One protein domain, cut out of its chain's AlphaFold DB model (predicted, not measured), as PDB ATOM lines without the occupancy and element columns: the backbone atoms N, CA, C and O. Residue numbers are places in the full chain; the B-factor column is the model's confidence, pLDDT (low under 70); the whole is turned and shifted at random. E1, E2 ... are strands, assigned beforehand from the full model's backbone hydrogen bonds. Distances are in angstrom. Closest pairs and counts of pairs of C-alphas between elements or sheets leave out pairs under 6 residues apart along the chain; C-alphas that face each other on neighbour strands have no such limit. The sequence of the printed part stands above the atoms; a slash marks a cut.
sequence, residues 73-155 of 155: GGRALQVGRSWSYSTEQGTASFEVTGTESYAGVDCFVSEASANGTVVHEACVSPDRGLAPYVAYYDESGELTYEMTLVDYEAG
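AT A GLANCE: This is residues 73 to 155 of the 155 residues of an uncharacterized protein of Halobacteriales archaeon QH_8_64_26 (UniProt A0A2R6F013). The domain is a single twisted sheet of six strands, E1 to E6, laid side by side in chain order, each strand folding back beside the one before, with no named helix on either face. E2 bends by 73 degrees at residue 99, and its last residue, Tyr 102, comes near E5, its C-alpha 5.9 A from that of Pro 132. The printed part has 83 residues, with the sheet order E1 - E2 - E3 - E4 - E5 - E6, antiparallel throughout, and the class is all strand. The whole is compact, with a radius of gyration of the C-alphas of 13.5 A, yet elongated in outline, spanning 46 by 26 by 18 A.

HOW THE PARTS SIT: The six strands form a meander, each strand the antiparallel neighbour of the one before. E1, residues 82 to 87, is an edge strand and makes a hairpin with E2, residues 90 to 102, at 150 degrees between their directions; N 85 and O 92 are 2.8 A apart, within hydrogen-bond range. E2 and E3, residues 105 to 114, form a hairpin at 161 degrees, with N 95 and O 111 at 2.9 A. E3 and E4, residues 117 to 125, form a hairpin at 159 degrees, with N 110 and O 122 at 2.8 A. E4 and E5, residues 130 to 137, form a hairpin at 172 degrees, with N 121 and O 135 at 2.9 A. E5 bends by 60 degrees at residue 133. E5 and the other edge strand, E6, residues 143 to 148, form a hairpin at 167 degrees, with N 136 and O 145 at 2.8 A. The closest C-alphas of E2 and E5 are those of Tyr 102 and Pro 132, 5.9 A apart. E1 is apart from E4, E5 and E6, and E3 is apart from E6.

IN THESE COORDINATES: E1 begins at C-alpha 82, (-34.013, 12.346, -28.886). E2, the longest strand with 13 residues, measures 32.6 A from first to last C-alpha and ends at C-alpha 102, (-38.875, 34.221, -24.575). E3 measures 27.9 A, E4 24.1 A and E5 20.1 A. E6 ends at C-alpha 148, (-44.563, 31.620, -20.135).

THE WHOLE: The two C-alphas farthest apart are those of Glu 88 and Gly 155, at 45.7 A. The printed part runs from 73 to 155 without a cut, residue 155 being the chain's last. The five links between strands are tight. The mean pLDDT of the printed part is 87.3, and one residue, Gly 155, is under 70.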
ATOM      1  N   GLY A  73     -32.239  14.329 -16.688       75.19
ATOM      2  CA  GLY A  73     -31.160  13.488 -16.163       75.19
ATOM      3  C   GLY A  73     -29.763  14.063 -16.412       75.19
ATOM      4  O   GLY A  73     -28.812  13.311 -16.617       75.19
ATOM      5  N   GLY A  74     -29.638  15.393 -16.475       75.06
ATOM      6  CA  GLY A  74     -28.376  16.078 -16.761       75.06
ATOM      7  C   GLY A  74     -27.875  15.945 -18.203       75.06
ATOM      8  O   GLY A  74     -26.735  16.322 -18.476       75.06
ATOM      9  N   ARG A  75     -28.691  15.421 -19.127       81.19
ATOM     10  CA  ARG A  75     -28.331  15.335 -20.548       81.19
ATOM     11  C   ARG A  75     -28.232  16.729 -21.162       81.19
ATOM     12  O   ARG A  75     -29.026  17.614 -20.857       81.19
ATOM     13  N   ALA A  76     -27.255  16.905 -22.048       80.06
ATOM     14  CA  ALA A  76     -27.140  18.123 -22.836       80.06
ATOM     15  C   ALA A  76     -28.326  18.228 -23.803       80.06
ATOM     16  O   ALA A  76     -28.603  17.277 -24.544       80.06
ATOM     17  N   LEU A  77     -28.994  19.381 -23.792       83.56
ATOM     18  CA  LEU A  77     -30.036  19.717 -24.753       83.56
ATOM     19  C   LEU A  77     -29.365  20.179 -26.045       83.56
ATOM     20  O   LEU A  77     -28.523  21.074 -26.032       83.56
ATOM     21  N   GLN A  78     -29.685  19.509 -27.144       87.06
ATOM     22  CA  GLN A  78     -29.175  19.827 -28.469       87.06
ATOM     23  C   GLN A  78     -30.252  19.479 -29.485       87.06
ATOM     24  O   GLN A  78     -30.793  18.377 -29.431       87.06
ATOM     25  N   VAL A  79     -30.529  20.394 -30.410       89.81
ATOM     26  CA  VAL A  79     -31.532  20.202 -31.465       89.81
ATOM     27  C   VAL A  79     -31.271  18.913 -32.247       89.81
ATOM     28  O   VAL A  79     -30.128  18.610 -32.600       89.81
ATOM     29  N   GLY A  80     -32.335  18.151 -32.499       87.25
ATOM     30  CA  GLY A  80     -32.300  16.856 -33.182       87.25
ATOM     31  C   GLY A  80     -31.904  15.684 -32.282       87.25
ATOM     32  O   GLY A  80     -31.808  14.549 -32.747       87.25
ATOM     33  N   ARG A  81     -31.657  15.927 -30.990       89.38
ATOM     34  CA  ARG A  81     -31.403  14.862 -30.023       89.38
ATOM     35  C   ARG A  81     -32.723  14.342 -29.475       89.38
ATOM     36  O   ARG A  81     -33.512  15.105 -28.929       89.38
ATOM     37  N   SER A  82     -32.894  13.030 -29.520       90.44
ATOM     38  CA  SER A  82     -34.013  12.346 -28.886       90.44
ATOM     39  C   SER A  82     -33.541  11.154 -28.068       90.44
ATOM     40  O   SER A  82     -32.426  10.642 -28.225       90.44
ATOM     41  N   TRP A  83     -34.367  10.744 -27.117       90.69
ATOM     42  CA  TRP A  83     -34.162   9.531 -26.351       90.69
ATOM     43  C   TRP A  83     -35.471   9.024 -25.780       90.69
ATOM     44  O   TRP A  83     -36.391   9.794 -25.534       90.69
ATOM     45  N   SER A  84     -35.532   7.733 -25.497       89.00
ATOM     46  CA  SER A  84     -36.692   7.127 -24.865       89.00
ATOM     47  C   SER A  84     -36.289   6.179 -23.747       89.00
ATOM     48  O   SER A  84     -35.162   5.679 -23.689       89.00
ATOM     49  N   TYR A  85     -37.227   5.966 -22.834       84.69
ATOM     50  CA  TYR A  85     -37.153   4.996 -21.761       84.69
ATOM     51  C   TYR A  85     -38.440   4.182 -21.781       84.69
ATOM     52  O   TYR A  85     -39.537   4.738 -21.731       84.69
ATOM     53  N   SER A  86     -38.303   2.865 -21.837       85.88
ATOM     54  CA  SER A  86     -39.430   1.950 -21.687       85.88
ATOM     55  C   SER A  86     -39.484   1.456 -20.247       85.88
ATOM     56  O   SER A  86     -38.485   0.984 -19.704       85.88
ATOM     57  N   THR A  87     -40.653   1.575 -19.632       77.81
ATOM     58  CA  THR A  87     -40.979   1.040 -18.310       77.81
ATOM     59  C   THR A  87     -42.165   0.080 -18.438       77.81
ATOM     60  O   THR A  87     -42.796  -0.006 -19.492       77.81
ATOM     61  N   GLU A  88     -42.510  -0.637 -17.367       78.88
ATOM     62  CA  GLU A  88     -43.715  -1.487 -17.339       78.88
ATOM     63  C   GLU A  88     -45.016  -0.699 -17.592       78.88
ATOM     64  O   GLU A  88     -46.029  -1.281 -17.965       78.88
ATOM     65  N   GLN A  89     -44.985   0.625 -17.410       75.56
ATOM     66  CA  GLN A  89     -46.128   1.527 -17.559       75.56
ATOM     67  C   GLN A  89     -46.232   2.138 -18.967       75.56
ATOM     68  O   GLN A  89     -47.225   2.793 -19.278       75.56
ATOM     69  N   GLY A  90     -45.228   1.937 -19.829       82.38
ATOM     70  CA  GLY A  90     -45.223   2.471 -21.189       82.38
ATOM     71  C   GLY A  90     -43.858   2.965 -21.652       82.38
ATOM     72  O   GLY A  90     -42.827   2.705 -21.033       82.38
ATOM     73  N   THR A  91     -43.845   3.687 -22.770       86.62
ATOM     74  CA  THR A  91     -42.628   4.320 -23.298       86.62
ATOM     75  C   THR A  91     -42.716   5.830 -23.141       86.62
ATOM     76  O   THR A  91     -43.613   6.456 -23.703       86.62
ATOM     77  N   ALA A  92     -41.770   6.404 -22.402       87.12
ATOM     78  CA  ALA A  92     -41.548   7.841 -22.340       87.12
ATOM     79  C   ALA A  92     -40.471   8.218 -23.360       87.12
ATOM     80  O   ALA A  92     -39.376   7.657 -23.328       87.12
ATOM     81  N   SER A  93     -40.761   9.155 -24.253       89.56
ATOM     82  CA  SER A  93     -39.812   9.685 -25.230       89.56
ATOM     83  C   SER A  93     -39.605  11.170 -24.997       89.56
ATOM     84  O   SER A  93     -40.506  11.864 -24.547       89.56
ATOM     85  N   PHE A  94     -38.407  11.639 -25.295       90.88
ATOM     86  CA  PHE A  94     -37.991  13.022 -25.182       90.88
ATOM     87  C   PHE A  94     -37.296  13.410 -26.474       90.88
ATOM     88  O   PHE A  94     -36.471  12.648 -26.982       90.88
ATOM     89  N   GLU A  95     -37.584  14.598 -26.973       92.19
ATOM     90  CA  GLU A  95     -36.966  15.141 -28.173       92.19
ATOM     91  C   GLU A  95     -36.690  16.624 -27.983       92.19
ATOM     92  O   GLU A  95     -37.470  17.333 -27.361       92.19
ATOM     93  N   VAL A  96     -35.554  17.089 -28.497       92.69
ATOM     94  CA  VAL A  96     -35.228  18.512 -28.577       92.69
ATOM     95  C   VAL A  96     -35.450  18.949 -30.017       92.69
ATOM     96  O   VAL A  96     -34.639  18.646 -30.897       92.69
ATOM     97  N   THR A  97     -36.564  19.629 -30.257       91.62
ATOM     98  CA  THR A  97     -37.080  19.923 -31.600       91.62
ATOM     99  C   THR A  97     -36.473  21.192 -32.192       91.62
ATOM    100  O   THR A  97     -36.317  21.294 -33.408       91.62
ATOM    101  N   GLY A  98     -36.052  22.141 -31.352       92.31
ATOM    102  CA  GLY A  98     -35.561  23.426 -31.836       92.31
ATOM    103  C   GLY A  98     -35.016  24.349 -30.758       92.31
ATOM    104  O   GLY A  98     -34.641  23.929 -29.661       92.31
ATOM    105  N   THR A  99     -34.953  25.627 -31.111       93.25
ATOM    106  CA  THR A  99     -34.574  26.729 -30.227       93.25
ATOM    107  C   THR A  99     -35.570  27.857 -30.381       93.25
ATOM    108  O   THR A  99     -35.920  28.201 -31.510       93.25
ATOM    109  N   GLU A 100     -35.950  28.466 -29.270       94.06
ATOM    110  CA  GLU A 100     -36.816  29.641 -29.224       94.06
ATOM    111  C   GLU A 100     -36.267  30.663 -28.232       94.06
ATOM    112  O   GLU A 100     -35.261  30.424 -27.561       94.06
ATOM    113  N   SER A 101     -36.899  31.833 -28.180       91.12
ATOM    114  CA  SER A 101     -36.510  32.918 -27.289       91.12
ATOM    115  C   SER A 101     -37.754  33.540 -26.670       91.12
ATOM    116  O   SER A 101     -38.675  33.932 -27.386       91.12
ATOM    117  N   TYR A 102     -37.771  33.643 -25.345       89.56
ATOM    118  CA  TYR A 102     -38.875  34.221 -24.575       89.56
ATOM    119  C   TYR A 102     -38.323  35.295 -23.648       89.56
ATOM    120  O   TYR A 102     -37.355  35.045 -22.932       89.56
ATOM    121  N   ALA A 103     -38.907  36.496 -23.685       88.88
ATOM    122  CA  ALA A 103     -38.417  37.654 -22.929       88.88
ATOM    123  C   ALA A 103     -36.899  37.912 -23.104       88.88
ATOM    124  O   ALA A 103     -36.210  38.324 -22.177       88.88
ATOM    125  N   GLY A 104     -36.355  37.622 -24.294       87.19
ATOM    126  CA  GLY A 104     -34.922  37.756 -24.590       87.19
ATOM    127  C   GLY A 104     -34.028  36.642 -24.026       87.19
ATOM    128  O   GLY A 104     -32.804  36.759 -24.094       87.19
ATOM    129  N   VAL A 105     -34.608  35.571 -23.473       88.94
ATOM    130  CA  VAL A 105     -33.884  34.378 -23.024       88.94
ATOM    131  C   VAL A 105     -33.964  33.293 -24.088       88.94
ATOM    132  O   VAL A 105     -35.017  32.687 -24.289       88.94
ATOM    133  N   ASP A 106     -32.823  33.003 -24.710       92.19
ATOM    134  CA  ASP A 106     -32.692  31.890 -25.648       92.19
ATOM    135  C   ASP A 106     -32.743  30.542 -24.919       92.19
ATOM    136  O   ASP A 106     -32.119  30.337 -23.865       92.19
ATOM    137  N   CYS A 107     -33.490  29.605 -25.493       92.69
ATOM    138  CA  CYS A 107     -33.743  28.299 -24.913       92.69
ATOM    139  C   CYS A 107     -33.919  27.210 -25.983       92.69
ATOM    140  O   CYS A 107     -34.188  27.475 -27.152       92.69
ATOM    141  N   PHE A 108     -33.723  25.957 -25.576       93.38
ATOM    142  CA  PHE A 108     -33.958  24.774 -26.398       93.38
ATOM    143  C   PHE A 108     -35.364  24.249 -26.149       93.38
ATOM    144  O   PHE A 108     -35.701  23.937 -25.004       93.38
ATOM    145  N   VAL A 109     -36.147  24.116 -27.216       93.50
ATOM    146  CA  VAL A 109     -37.488  23.530 -27.173       93.50
ATOM    147  C   VAL A 109     -37.353  22.025 -27.052       93.50
ATOM    148  O   VAL A 109     -36.598  21.387 -27.791       93.50
ATOM    149  N   SER A 110     -38.069  21.463 -26.091       91.81
ATOM    150  CA  SER A 110     -38.082  20.041 -25.817       91.81
ATOM    151  C   SER A 110     -39.492  19.548 -25.563       91.81
ATOM    152  O   SER A 110     -40.250  20.156 -24.811       91.81
ATOM    153  N   GLU A 111     -39.800  18.398 -26.137       92.56
ATOM    154  CA  GLU A 111     -41.071  17.713 -25.976       92.56
ATOM    155  C   GLU A 111     -40.832  16.378 -25.284       92.56
ATOM    156  O   GLU A 111     -39.864  15.664 -25.564       92.56
ATOM    157  N   ALA A 112     -41.724  16.040 -24.366       89.50
ATOM    158  CA  ALA A 112     -41.803  14.742 -23.736       89.50
ATOM    159  C   ALA A 112     -43.153  14.112 -24.077       89.50
ATOM    160  O   ALA A 112     -44.213  14.695 -23.837       89.50
ATOM    161  N   SER A 113     -43.112  12.896 -24.609       90.38
ATOM    162  CA  SER A 113     -44.293  12.110 -24.934       90.38
ATOM    163  C   SER A 113     -44.345  10.821 -24.128       90.38
ATOM    164  O   SER A 113     -43.328  10.173 -23.882       90.38
ATOM    165  N   ALA A 114     -45.547  10.427 -23.724       88.56
ATOM    166  CA  ALA A 114     -45.833   9.143 -23.109       88.56
ATOM    167  C   ALA A 114     -46.736   8.345 -24.052       88.56
ATOM    168  O   ALA A 114     -47.804   8.807 -24.444       88.56
ATOM    169  N   ASN A 115     -46.292   7.152 -24.454       86.44
ATOM    170  CA  ASN A 115     -47.024   6.267 -25.370       86.44
ATOM    171  C   ASN A 115     -47.444   6.937 -26.697       86.44
ATOM    172  O   ASN A 115     -48.449   6.563 -27.294       86.44
ATOM    173  N   GLY A 116     -46.653   7.904 -27.173       84.12
ATOM    174  CA  GLY A 116     -46.903   8.636 -28.419       84.12
ATOM    175  C   GLY A 116     -47.749   9.906 -28.271       84.12
ATOM    176  O   GLY A 116     -47.878  10.637 -29.247       84.12
ATOM    177  N   THR A 117     -48.265  10.204 -27.076       88.31
ATOM    178  CA  THR A 117     -48.969  11.461 -26.778       88.31
ATOM    179  C   THR A 117     -48.020  12.434 -26.089       88.31
ATOM    180  O   THR A 117     -47.348  12.044 -25.136       88.31
ATOM    181  N   VAL A 118     -47.946  13.687 -26.546       89.31
ATOM    182  CA  VAL A 118     -47.175  14.739 -25.865       89.31
ATOM    183  C   VAL A 118     -47.843  15.051 -24.531       89.31
ATOM    184  O   VAL A 118     -49.027  15.362 -24.487       89.31
ATOM    185  N   VAL A 119     -47.079  14.935 -23.448       90.69
ATOM    186  CA  VAL A 119     -47.550  15.185 -22.073       90.69
ATOM    187  C   VAL A 119     -46.862  16.386 -21.440       90.69
ATOM    188  O   VAL A 119     -47.318  16.905 -20.424       90.69
ATOM    189  N   HIS A 120     -45.750  16.840 -22.017       90.31
ATOM    190  CA  HIS A 120     -45.009  17.977 -21.501       90.31
ATOM    191  C   HIS A 120     -44.155  18.616 -22.594       90.31
ATOM    192  O   HIS A 120     -43.441  17.921 -23.315       90.31
ATOM    193  N   GLU A 121     -44.175  19.938 -22.657       92.62
ATOM    194  CA  GLU A 121     -43.337  20.757 -23.524       92.62
ATOM    195  C   GLU A 121     -42.601  21.780 -22.664       92.62
ATOM    196  O   GLU A 121     -43.149  22.308 -21.699       92.62
ATOM    197  N   ALA A 122     -41.339  22.048 -22.970       92.62
ATOM    198  CA  ALA A 122     -40.607  23.107 -22.299       92.62
ATOM    199  C   ALA A 122     -39.533  23.705 -23.193       92.62
ATOM    200  O   ALA A 122     -38.806  22.980 -23.877       92.62
ATOM    201  N   CYS A 123     -39.361  25.017 -23.081       93.00
ATOM    202  CA  CYS A 123     -38.188  25.709 -23.580       93.00
ATOM    203  C   CYS A 123     -37.236  25.928 -22.410       93.00
ATOM    204  O   CYS A 123     -37.586  26.574 -21.426       93.00
ATOM    205  N   VAL A 124     -36.036  25.356 -22.483       91.06
ATOM    206  CA  VAL A 124     -35.079  25.329 -21.370       91.06
ATOM    207  C   VAL A 124     -33.816  26.068 -21.764       91.06
ATOM    208  O   VAL A 124     -33.239  25.780 -22.807       91.06
ATOM    209  N   SER A 125     -33.365  26.998 -20.925       89.62
ATOM    210  CA  SER A 125     -32.105  27.724 -21.078       89.62
ATOM    211  C   SER A 125     -31.072  27.165 -20.091       89.62
ATOM    212  O   SER A 125     -31.052  27.564 -18.920       89.62
ATOM    213  N   PRO A 126     -30.209  26.210 -20.502       80.62
ATOM    214  CA  PRO A 126     -29.214  25.618 -19.610       80.62
ATOM    215  C   PRO A 126     -28.235  26.649 -19.049       80.62
ATOM    216  O   PRO A 126     -27.819  26.518 -17.898       80.62
ATOM    217  N   ASP A 127     -27.910  27.672 -19.845       81.31
ATOM    218  CA  ASP A 127     -26.966  28.735 -19.486       81.31
ATOM    219  C   ASP A 127     -27.497  29.611 -18.352       81.31
ATOM    220  O   ASP A 127     -26.737  30.059 -17.496       81.31
ATOM    221  N   ARG A 128     -28.816  29.824 -18.318       80.38
ATOM    222  CA  ARG A 128     -29.483  30.612 -17.278       80.38
ATOM    223  C   ARG A 128     -30.064  29.758 -16.151       80.38
ATOM    224  O   ARG A 128     -30.463  30.293 -15.123       80.38
ATOM    225  N   GLY A 129     -30.101  28.436 -16.322       79.75
ATOM    226  CA  GLY A 129     -30.668  27.506 -15.345       79.75
ATOM    227  C   GLY A 129     -32.180  27.655 -15.158       79.75
ATOM    228  O   GLY A 129     -32.691  27.262 -14.112       79.75
ATOM    229  N   LEU A 130     -32.877  28.214 -16.153       85.69
ATOM    230  CA  LEU A 130     -34.317  28.456 -16.124       85.69
ATOM    231  C   LEU A 130     -34.999  27.907 -17.377       85.69
ATOM    232  O   LEU A 130     -34.358  27.735 -18.414       85.69
ATOM    233  N   ALA A 131     -36.295  27.640 -17.280       90.38
ATOM    234  CA  ALA A 131     -37.141  27.297 -18.412       90.38
ATOM    235  C   ALA A 131     -38.099  28.455 -18.704       90.38
ATOM    236  O   ALA A 131     -39.047  28.641 -17.945       90.38
ATOM    237  N   PRO A 132     -37.844  29.266 -19.752       90.00
ATOM    238  CA  PRO A 132     -38.732  30.370 -20.096       90.00
ATOM    239  C   PRO A 132     -40.140  29.943 -20.514       90.00
ATOM    240  O   PRO A 132     -41.055  30.756 -20.479       90.00
ATOM    241  N   TYR A 133     -40.322  28.685 -20.907       92.88
ATOM    242  CA  TYR A 133     -41.624  28.132 -21.253       92.88
ATOM    243  C   TYR A 133     -41.760  26.725 -20.688       92.88
ATOM    244  O   TYR A 133     -40.821  25.930 -20.798       92.88
ATOM    245  N   VAL A 134     -42.917  26.417 -20.105       92.56
ATOM    246  CA  VAL A 134     -43.302  25.065 -19.690       92.56
ATOM    247  C   VAL A 134     -44.799  24.883 -19.900       92.56
ATOM    248  O   VAL A 134     -45.593  25.682 -19.409       92.56
ATOM    249  N   ALA A 135     -45.185  23.783 -20.532       92.81
ATOM    250  CA  ALA A 135     -46.558  23.334 -20.656       92.81
ATOM    251  C   ALA A 135     -46.689  21.858 -20.259       92.81
ATOM    252  O   ALA A 135     -45.830  21.030 -20.566       92.81
ATOM    253  N   TYR A 136     -47.780  21.525 -19.572       90.19
ATOM    254  CA  TYR A 136     -48.166  20.150 -19.260       90.19
ATOM    255  C   TYR A 136     -49.520  19.840 -19.876       90.19
ATOM    256  O   TYR A 136     -50.480  20.607 -19.742       90.19
ATOM    257  N   TYR A 137     -49.610  18.658 -20.463       91.19
ATOM    258  CA  TYR A 137     -50.809  18.129 -21.088       91.19
ATOM    259  C   TYR A 137     -51.248  16.868 -20.348       91.19
ATOM    260  O   TYR A 137     -50.424  16.151 -19.772       91.19
ATOM    261  N   ASP A 138     -52.548  16.601 -20.336       88.44
ATOM    262  CA  ASP A 138     -53.067  15.339 -19.819       88.44
ATOM    263  C   ASP A 138     -52.889  14.186 -20.825       88.44
ATOM    264  O   ASP A 138     -52.343  14.342 -21.917       88.44
ATOM    265  N   GLU A 139     -53.361  12.991 -20.462       83.50
ATOM    266  CA  GLU A 139     -53.270  11.798 -21.314       83.50
ATOM    267  C   GLU A 139     -54.071  11.916 -22.625       83.50
ATOM    268  O   GLU A 139     -53.839  11.141 -23.556       83.50
ATOM    269  N   SER A 140     -55.006  12.869 -22.713       84.62
ATOM    270  CA  SER A 140     -55.760  13.173 -23.932       84.62
ATOM    271  C   SER A 140     -55.052  14.182 -24.842       84.62
ATOM    272  O   SER A 140     -55.465  14.360 -25.990       84.62
ATOM    273  N   GLY A 141     -53.968  14.800 -24.358       81.81
ATOM    274  CA  GLY A 141     -53.267  15.892 -25.026       81.81
ATOM    275  C   GLY A 141     -53.906  17.263 -24.785       81.81
ATOM    276  O   GLY A 141     -53.570  18.216 -25.486       81.81
ATOM    277  N   GLU A 142     -54.830  17.389 -23.826       88.62
ATOM    278  CA  GLU A 142     -55.414  18.680 -23.454       88.62
ATOM    279  C   GLU A 142     -54.459  19.435 -22.520       88.62
ATOM    280  O   GLU A 142     -53.898  18.864 -21.583       88.62
ATOM    281  N   LEU A 143     -54.259  20.732 -22.779       89.06
ATOM    282  CA  LEU A 143     -53.403  21.593 -21.966       89.06
ATOM    283  C   LEU A 143     -53.986  21.740 -20.556       89.06
ATOM    284  O   LEU A 143     -55.097  22.233 -20.373       89.06
ATOM    285  N   THR A 144     -53.200  21.369 -19.551       89.88
ATOM    286  CA  THR A 144     -53.594  21.457 -18.137       89.88
ATOM    287  C   THR A 144     -52.943  22.629 -17.418       89.88
ATOM    288  O   THR A 144     -53.528  23.204 -16.498       89.88
ATOM    289  N   TYR A 145     -51.725  22.982 -17.822       86.00
ATOM    290  CA  TYR A 145     -50.913  23.995 -17.170       86.00
ATOM    291  C   TYR A 145     -49.923  24.578 -18.164       86.00
ATOM    292  O   TYR A 145     -49.263  23.825 -18.872       86.00
ATOM    293  N   GLU A 146     -49.788  25.898 -18.174       91.12
ATOM    294  CA  GLU A 146     -48.809  26.614 -18.984       91.12
ATOM    295  C   GLU A 146     -48.181  27.731 -18.153       91.12
ATOM    296  O   GLU A 146     -48.855  28.415 -17.377       91.12
ATOM    297  N   MET A 147     -46.876  27.909 -18.319       89.19
ATOM    298  CA  MET A 147     -46.122  29.046 -17.822       89.19
ATOM    299  C   MET A 147     -45.259  29.592 -18.942       89.19
ATOM    300  O   MET A 147     -44.448  28.867 -19.517       89.19
ATOM    301  N   THR A 148     -45.369  30.896 -19.159       91.56
ATOM    302  CA  THR A 148     -44.563  31.620 -20.135       91.56
ATOM    303  C   THR A 148     -43.885  32.789 -19.444       91.56
ATOM    304  O   THR A 148     -44.530  33.591 -18.765       91.56
ATOM    305  N   LEU A 149     -42.573  32.888 -19.616       89.69
ATOM    306  CA  LEU A 149     -41.775  34.017 -19.177       89.69
ATOM    307  C   LEU A 149     -42.070  35.201 -20.097       89.69
ATOM    308  O   LEU A 149     -41.777  35.173 -21.291       89.69
ATOM    309  N   VAL A 150     -42.677  36.233 -19.523       89.19
ATOM    310  CA  VAL A 150     -43.073  37.445 -20.252       89.19
ATOM    311  C   VAL A 150     -42.063  38.574 -20.106       89.19
ATOM    312  O   VAL A 150     -42.006  39.444 -20.969       89.19
ATOM    313  N   ASP A 151     -41.259  38.537 -19.045       87.75
ATOM    314  CA  ASP A 151     -40.217  39.514 -18.766       87.75
ATOM    315  C   ASP A 151     -39.063  38.854 -17.999       87.75
ATOM    316  O   ASP A 151     -39.282  37.910 -17.233       87.75
ATOM    317  N   TYR A 152     -37.837  39.315 -18.240       84.50
ATOM    318  CA  TYR A 152     -36.634  38.789 -17.598       84.50
ATOM    319  C   TYR A 152     -35.609  39.894 -17.382       84.50
ATOM    320  O   TYR A 152     -35.061  40.453 -18.334       84.50
ATOM    321  N   GLU A 153     -35.277  40.128 -16.118       82.94
ATOM    322  CA  GLU A 153     -34.194  41.017 -15.724       82.94
ATOM    323  C   GLU A 153     -33.063  40.191 -15.102       82.94
ATOM    324  O   GLU A 153     -33.248  39.467 -14.121       82.94
ATOM    325  N   ALA A 154     -31.873  40.275 -15.699       73.44
ATOM    326  CA  ALA A 154     -30.658  39.760 -15.084       73.44
ATOM    327  C   ALA A 154     -30.034  40.869 -14.229       73.44
ATOM    328  O   ALA A 154     -29.733  41.943 -14.756       73.44
ATOM    329  N   GLY A 155     -29.854  40.595 -12.935       58.41
ATOM    330  CA  GLY A 155     -29.053  41.426 -12.031       58.41
ATOM    331  C   GLY A 155     -27.558  41.370 -12.321       58.41
ATOM    332  O   GLY A 155     -27.100  40.382 -12.945       58.41
TER     333      GLY A 155